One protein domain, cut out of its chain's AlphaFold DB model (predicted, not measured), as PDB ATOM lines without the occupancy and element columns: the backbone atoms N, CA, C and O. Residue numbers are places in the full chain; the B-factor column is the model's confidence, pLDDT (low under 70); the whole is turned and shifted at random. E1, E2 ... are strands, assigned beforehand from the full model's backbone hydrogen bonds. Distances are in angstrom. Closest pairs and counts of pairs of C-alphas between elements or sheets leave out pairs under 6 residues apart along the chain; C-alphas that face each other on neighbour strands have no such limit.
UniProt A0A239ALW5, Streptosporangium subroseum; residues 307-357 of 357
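AT A GLANCE: This is residues 307 to 357 of the 357 residues of a protein of Streptosporangium subroseum (UniProt A0A239ALW5). Two antiparallel strand hairpins, a long one of E1 and E2 and a shorter one of E3 and E4, are joined by a loop of residues 332 to 337 that folds back, and the shorter hairpin lies over part of the longer one. They come near each other through E2 and E3, on few contacts, and the turn end of the long hairpin, residues 318 to 323, sticks out free. The printed part has 51 residues, with no named helix and four named strands in the order E1, E2, E3, E4 along the chain. They make two sheets of two strands each, E1 - E2 and E3 - E4, both antiparallel, and the class is all strand. The whole is loose, with a radius of gyration of the C-alphas of 13.0 A, and elongated, spanning 41 by 21 by 18 A.

HOW THE PARTS SIT: Go from residue 307 to E1, residues 310 to 319, and then to E2, residues 322 to 331. They form a hairpin with a tight link, antiparallel at 166 degrees between their directions. Look at N 313 and O 328, 2.8 A apart, and at N 324 and O 317, also 2.8 A, both within hydrogen-bond range. A short link leads to E3, residues 338 to 343, and another short link to E4, residues 350 to 356. E3 and E4 form the second hairpin, antiparallel at 167 degrees. Here N 340 and O 354 are within hydrogen-bond range at 2.9 A, as are N 351 and O 342 at 2.8 A. Between the hairpins, the closest C-alphas of E2 and E3 are those of Val 329 and Ala 340, 7.2 A apart. E1 is apart from E3 and from E4, and E2 is apart from E4.

IN THESE COORDINATES: Find C-alpha 310 at (105.215, 109.955, 106.983); from there E1 runs 30.1 A to C-alpha 319 at (106.887, 139.814, 103.207). E2 runs from Gly 322 to Thr 331, 29.8 A from first to last C-alpha. E3 runs 15.7 A from Val 338 to Val 343. E4 runs 16.9 A from Thr 350 to His 356, whose C-alpha you will find at (95.102, 112.384, 98.108).

THE WHOLE: The two C-alphas farthest apart are those of Asp 320 and Gly 335, at 41.6 A. The printed part has no cut, and it ends at Gly 357, the chain's last residue. No link between the named strands is long. The mean pLDDT of the printed part is 90.7, and no printed residue is under 70.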
ATOM      1  N   THR A 307     106.441 110.952 111.651       94.38
ATOM      2  CA  THR A 307     105.893 109.766 112.329       94.38
ATOM      3  C   THR A 307     106.207 108.519 111.490       94.38
ATOM      4  O   THR A 307     106.781 108.625 110.408       94.38
ATOM      5  N   ALA A 308     105.817 107.329 111.956       91.31
ATOM      6  CA  ALA A 308     105.902 106.114 111.139       91.31
ATOM      7  C   ALA A 308     105.061 106.196 109.841       91.31
ATOM      8  O   ALA A 308     105.384 105.532 108.856       91.31
ATOM      9  N   ASP A 309     104.038 107.062 109.820       92.62
ATOM     10  CA  ASP A 309     103.097 107.241 108.702       92.62
ATOM     11  C   ASP A 309     103.569 108.267 107.650       92.62
ATOM     12  O   ASP A 309     102.922 108.460 106.611       92.62
ATOM     13  N   GLY A 310     104.679 108.966 107.910       94.06
ATOM     14  CA  GLY A 310     105.215 109.955 106.983       94.06
ATOM     15  C   GLY A 310     106.022 111.084 107.614       94.06
ATOM     16  O   GLY A 310     106.313 111.112 108.808       94.06
ATOM     17  N   ALA A 311     106.360 112.060 106.780       96.00
ATOM     18  CA  ALA A 311     107.104 113.256 107.150       96.00
ATOM     19  C   ALA A 311     106.418 114.508 106.598       96.00
ATOM     20  O   ALA A 311     105.786 114.477 105.541       96.00
ATOM     21  N   ALA A 312     106.569 115.623 107.306       94.56
ATOM     22  CA  ALA A 312     105.994 116.902 106.926       94.56
ATOM     23  C   ALA A 312     107.039 118.018 106.936       94.56
ATOM     24  O   ALA A 312     107.889 118.111 107.829       94.56
ATOM     25  N   HIS A 313     106.903 118.919 105.972       94.19
ATOM     26  CA  HIS A 313     107.593 120.196 105.923       94.19
ATOM     27  C   HIS A 313     106.580 121.326 106.055       94.19
ATOM     28  O   HIS A 313     105.640 121.386 105.260       94.19
ATOM     29  N   VAL A 314     106.797 122.237 107.002       91.88
ATOM     30  CA  VAL A 314     106.073 123.506 107.084       91.88
ATOM     31  C   VAL A 314     107.062 124.655 106.910       91.88
ATOM     32  O   VAL A 314     107.979 124.822 107.712       91.88
ATOM     33  N   GLY A 315     106.872 125.437 105.853       91.06
ATOM     34  CA  GLY A 315     107.664 126.619 105.539       91.06
ATOM     35  C   GLY A 315     106.889 127.902 105.825       91.06
ATOM     36  O   GLY A 315     105.681 127.978 105.601       91.06
ATOM     37  N   PHE A 316     107.607 128.928 106.278       91.50
ATOM     38  CA  PHE A 316     107.078 130.273 106.485       91.50
ATOM     39  C   PHE A 316     107.878 131.255 105.636       91.50
ATOM     40  O   PHE A 316     109.109 131.276 105.704       91.50
ATOM     41  N   ALA A 317     107.191 132.085 104.857       91.75
ATOM     42  CA  ALA A 317     107.801 133.223 104.185       91.75
ATOM     43  C   ALA A 317     107.098 134.510 104.618       91.75
ATOM     44  O   ALA A 317     105.871 134.594 104.632       91.75
ATOM     45  N   HIS A 318     107.907 135.494 104.997       93.19
ATOM     46  CA  HIS A 318     107.464 136.797 105.474       93.19
ATOM     47  C   HIS A 318     107.750 137.843 104.401       93.19
ATOM     48  O   HIS A 318     108.879 137.927 103.913       93.19
ATOM     49  N   ASP A 319     106.751 138.649 104.075       90.38
ATOM     50  CA  ASP A 319     106.887 139.814 103.207       90.38
ATOM     51  C   ASP A 319     106.130 141.017 103.795       90.38
ATOM     52  O   ASP A 319     105.575 140.952 104.896       90.38
ATOM     53  N   ASP A 320     106.150 142.145 103.083       90.56
ATOM     54  CA  ASP A 320     105.463 143.370 103.508       90.56
ATOM     55  C   ASP A 320     103.923 143.212 103.534       90.56
ATOM     56  O   ASP A 320     103.233 144.039 104.137       90.56
ATOM     57  N   GLU A 321     103.374 142.171 102.895       86.50
ATOM     58  CA  GLU A 321     101.934 141.895 102.787       86.50
ATOM     59  C   GLU A 321     101.442 140.889 103.845       86.50
ATOM     60  O   GLU A 321     100.245 140.859 104.157       86.50
ATOM     61  N   GLY A 322     102.344 140.112 104.453       89.25
ATOM     62  CA  GLY A 322     102.042 139.246 105.586       89.25
ATOM     63  C   GLY A 322     102.947 138.018 105.701       89.25
ATOM     64  O   GLY A 322     104.153 138.059 105.466       89.25
ATOM     65  N   VAL A 323     102.349 136.910 106.148       89.56
ATOM     66  CA  VAL A 323     103.016 135.609 106.285       89.56
ATOM     67  C   VAL A 323     102.335 134.619 105.354       89.56
ATOM     68  O   VAL A 323     101.134 134.374 105.478       89.56
ATOM     69  N   SER A 324     103.103 134.027 104.446       89.19
ATOM     70  CA  SER A 324     102.673 132.867 103.670       89.19
ATOM     71  C   SER A 324     103.188 131.588 104.326       89.19
ATOM     72  O   SER A 324     104.340 131.507 104.753       89.19
ATOM     73  N   VAL A 325     102.306 130.593 104.430       89.44
ATOM     74  CA  VAL A 325     102.611 129.280 105.002       89.44
ATOM     75  C   VAL A 325     102.490 128.241 103.899       89.44
ATOM     76  O   VAL A 325     101.455 128.156 103.234       89.44
ATOM     77  N   THR A 326     103.537 127.446 103.705       88.62
ATOM     78  CA  THR A 326     103.533 126.294 102.800       88.62
ATOM     79  C   THR A 326     103.648 125.017 103.614       88.62
ATOM     80  O   THR A 326     104.406 124.951 104.576       88.62
ATOM     81  N   ALA A 327     102.883 123.994 103.243       90.00
ATOM     82  CA  ALA A 327     102.951 122.686 103.874       90.00
ATOM     83  C   ALA A 327     103.051 121.602 102.801       90.00
ATOM     84  O   ALA A 327     102.274 121.602 101.844       90.00
ATOM     85  N   SER A 328     103.993 120.681 102.984       91.50
ATOM     86  CA  SER A 328     104.184 119.505 102.137       91.50
ATOM     87  C   SER A 328     104.256 118.268 103.018       91.50
ATOM     88  O   SER A 328     104.891 118.298 104.072       91.50
ATOM     89  N   VAL A 329     103.629 117.179 102.584       93.06
ATOM     90  CA  VAL A 329     103.614 115.907 103.310       93.06
ATOM     91  C   VAL A 329     104.059 114.803 102.366       93.06
ATOM     92  O   VAL A 329     103.591 114.727 101.231       93.06
ATOM     93  N   PHE A 330     104.958 113.954 102.847       94.25
ATOM     94  CA  PHE A 330     105.243 112.651 102.267       94.25
ATOM     95  C   PHE A 330     104.618 111.598 103.177       94.25
ATOM     96  O   PHE A 330     104.847 111.630 104.384       94.25
ATOM     97  N   THR A 331     103.840 110.675 102.618       94.31
ATOM     98  CA  THR A 331     103.217 109.589 103.381       94.31
ATOM     99  C   THR A 331     103.851 108.252 103.039       94.31
ATOM    100  O   THR A 331     104.222 108.001 101.893       94.31
ATOM    101  N   THR A 332     103.956 107.395 104.047       93.06
ATOM    102  CA  THR A 332     104.358 105.995 103.900       93.06
ATOM    103  C   THR A 332     103.151 105.074 103.695       93.06
ATOM    104  O   THR A 332     103.345 103.894 103.444       93.06
ATOM    105  N   LEU A 333     101.916 105.589 103.753       90.38
ATOM    106  CA  LEU A 333     100.676 104.814 103.652       90.38
ATOM    107  C   LEU A 333     100.269 104.607 102.184       90.38
ATOM    108  O   LEU A 333      99.457 105.354 101.632       90.38
ATOM    109  N   ILE A 334     100.848 103.606 101.521       87.19
ATOM    110  CA  ILE A 334     100.586 103.335 100.101       87.19
ATOM    111  C   ILE A 334      99.165 102.782  99.926       87.19
ATOM    112  O   ILE A 334      98.755 101.837 100.594       87.19
ATOM    113  N   GLY A 335      98.412 103.354  98.982       86.38
ATOM    114  CA  GLY A 335      97.061 102.893  98.640       86.38
ATOM    115  C   GLY A 335      95.977 103.283  99.648       86.38
ATOM    116  O   GLY A 335      94.882 102.721  99.600       86.38
ATOM    117  N   GLN A 336      96.270 104.222 100.552       87.44
ATOM    118  CA  GLN A 336      95.308 104.772 101.507       87.44
ATOM    119  C   GLN A 336      94.972 106.231 101.173       87.44
ATOM    120  O   GLN A 336      95.829 106.990 100.725       87.44
ATOM    121  N   ASP A 337      93.734 106.639 101.462       90.44
ATOM    122  CA  ASP A 337      93.334 108.045 101.400       90.44
ATOM    123  C   ASP A 337      93.996 108.825 102.549       90.44
ATOM    124  O   ASP A 337      93.691 108.613 103.727       90.44
ATOM    125  N   VAL A 338      94.867 109.775 102.216       90.88
ATOM    126  CA  VAL A 338      95.571 110.630 103.176       90.88
ATOM    127  C   VAL A 338      95.057 112.057 103.076       90.88
ATOM    128  O   VAL A 338      95.008 112.654 102.001       90.88
ATOM    129  N   THR A 339      94.689 112.632 104.222       92.31
ATOM    130  CA  THR A 339      94.286 114.039 104.326       92.31
ATOM    131  C   THR A 339      95.324 114.831 105.107       92.31
ATOM    132  O   THR A 339      95.568 114.555 106.280       92.31
ATOM    133  N   ALA A 340      95.891 115.854 104.472       90.75
ATOM    134  CA  ALA A 340      96.720 116.856 105.124       90.75
ATOM    135  C   ALA A 340      95.874 118.102 105.413       90.75
ATOM    136  O   ALA A 340      95.188 118.612 104.524       90.75
ATOM    137  N   ALA A 341      95.928 118.606 106.645       91.38
ATOM    138  CA  ALA A 341      95.194 119.793 107.067       91.38
ATOM    139  C   ALA A 341      96.117 120.766 107.804       91.38
ATOM    140  O   ALA A 341      96.866 120.367 108.693       91.38
ATOM    141  N   LEU A 342      96.026 122.049 107.455       87.81
ATOM    142  CA  LEU A 342      96.597 123.131 108.247       87.81
ATOM    143  C   LEU A 342      95.548 123.569 109.268       87.81
ATOM    144  O   LEU A 342      94.435 123.949 108.894       87.81
ATOM    145  N   VAL A 343      95.901 123.506 110.546       90.50
ATOM    146  CA  VAL A 343      94.988 123.770 111.661       90.50
ATOM    147  C   VAL A 343      95.528 124.926 112.492       90.50
ATOM    148  O   VAL A 343      96.718 124.978 112.790       90.50
ATOM    149  N   ASP A 344      94.649 125.858 112.852       87.62
ATOM    150  CA  ASP A 344      94.955 126.900 113.826       87.62
ATOM    151  C   ASP A 344      95.068 126.273 115.221       87.62
ATOM    152  O   ASP A 344      94.090 125.750 115.750       87.62
ATOM    153  N   ASP A 345      96.260 126.326 115.810       86.38
ATOM    154  CA  ASP A 345      96.566 125.669 117.087       86.38
ATOM    155  C   ASP A 345      95.709 126.195 118.254       86.38
ATOM    156  O   ASP A 345      95.332 125.452 119.159       86.38
ATOM    157  N   SER A 346      95.325 127.475 118.217       92.62
ATOM    158  CA  SER A 346      94.582 128.112 119.309       92.62
ATOM    159  C   SER A 346      93.093 127.759 119.321       92.62
ATOM    160  O   SER A 346      92.480 127.646 120.385       92.62
ATOM    161  N   THR A 347      92.499 127.599 118.138       94.69
ATOM    162  CA  THR A 347      91.057 127.373 117.964       94.69
ATOM    163  C   THR A 347      90.718 125.947 117.543       94.69
ATOM    164  O   THR A 347      89.559 125.547 117.655       94.69
ATOM    165  N   GLY A 348      91.691 125.193 117.029       93.75
ATOM    166  CA  GLY A 348      91.487 123.890 116.392       93.75
ATOM    167  C   GLY A 348      90.803 123.968 115.023       93.75
ATOM    168  O   GLY A 348      90.393 122.939 114.484       93.75
ATOM    169  N   SER A 349      90.637 125.165 114.453       94.19
ATOM    170  CA  SER A 349      89.935 125.343 113.176       94.19
ATOM    171  C   SER A 349      90.819 124.935 112.000       94.19
ATOM    172  O   SER A 349      91.960 125.380 111.894       94.19
ATOM    173  N   THR A 350      90.286 124.143 111.067       94.25
ATOM    174  CA  THR A 350      90.969 123.848 109.800       94.25
ATOM    175  C   THR A 350      90.987 125.091 108.914       94.25
ATOM    176  O   THR A 350      89.939 125.565 108.476       94.25
ATOM    177  N   LEU A 351      92.184 125.605 108.638       89.31
ATOM    178  CA  LEU A 351      92.409 126.750 107.756       89.31
ATOM    179  C   LEU A 351      92.371 126.329 106.282       89.31
ATOM    180  O   LEU A 351      91.821 127.034 105.440       89.31
ATOM    181  N   THR A 352      92.952 125.168 105.974       90.19
ATOM    182  CA  THR A 352      92.908 124.536 104.652       90.19
ATOM    183  C   THR A 352      93.185 123.038 104.775       90.19
ATOM    184  O   THR A 352      93.802 122.600 105.747       90.19
ATOM    185  N   SER A 353      92.739 122.244 103.803       92.62
ATOM    186  CA  SER A 353      93.000 120.806 103.746       92.62
ATOM    187  C   SER A 353      93.041 120.291 102.312       92.62
ATOM    188  O   SER A 353      92.323 120.797 101.449       92.62
ATOM    189  N   ALA A 354      93.821 119.239 102.082       90.12
ATOM    190  CA  ALA A 354      93.870 118.499 100.829       90.12
ATOM    191  C   ALA A 354      93.857 116.993 101.111       90.12
ATOM    192  O   ALA A 354      94.488 116.535 102.064       90.12
ATOM    193  N   THR A 355      93.162 116.234 100.266       90.94
ATOM    194  CA  THR A 355      93.103 114.770 100.329       90.94
ATOM    195  C   THR A 355      93.693 114.187  99.052       90.94
ATOM    196  O   THR A 355      93.388 114.670  97.959       90.94
ATOM    197  N   HIS A 356      94.524 113.162  99.198       82.62
ATOM    198  CA  HIS A 356      95.102 112.384  98.108       82.62
ATOM    199  C   HIS A 356      94.827 110.900  98.371       82.62
ATOM    200  O   HIS A 356      94.958 110.472  99.513       82.62
ATOM    201  N   GLY A 357      94.455 110.144  97.337       73.94
ATOM    202  CA  GLY A 357      94.267 108.687  97.392       73.94
ATOM    203  C   GLY A 357      95.124 107.934  96.391       73.94
ATOM    204  O   GLY A 357      95.842 108.617  95.619       73.94
TER     205      GLY A 357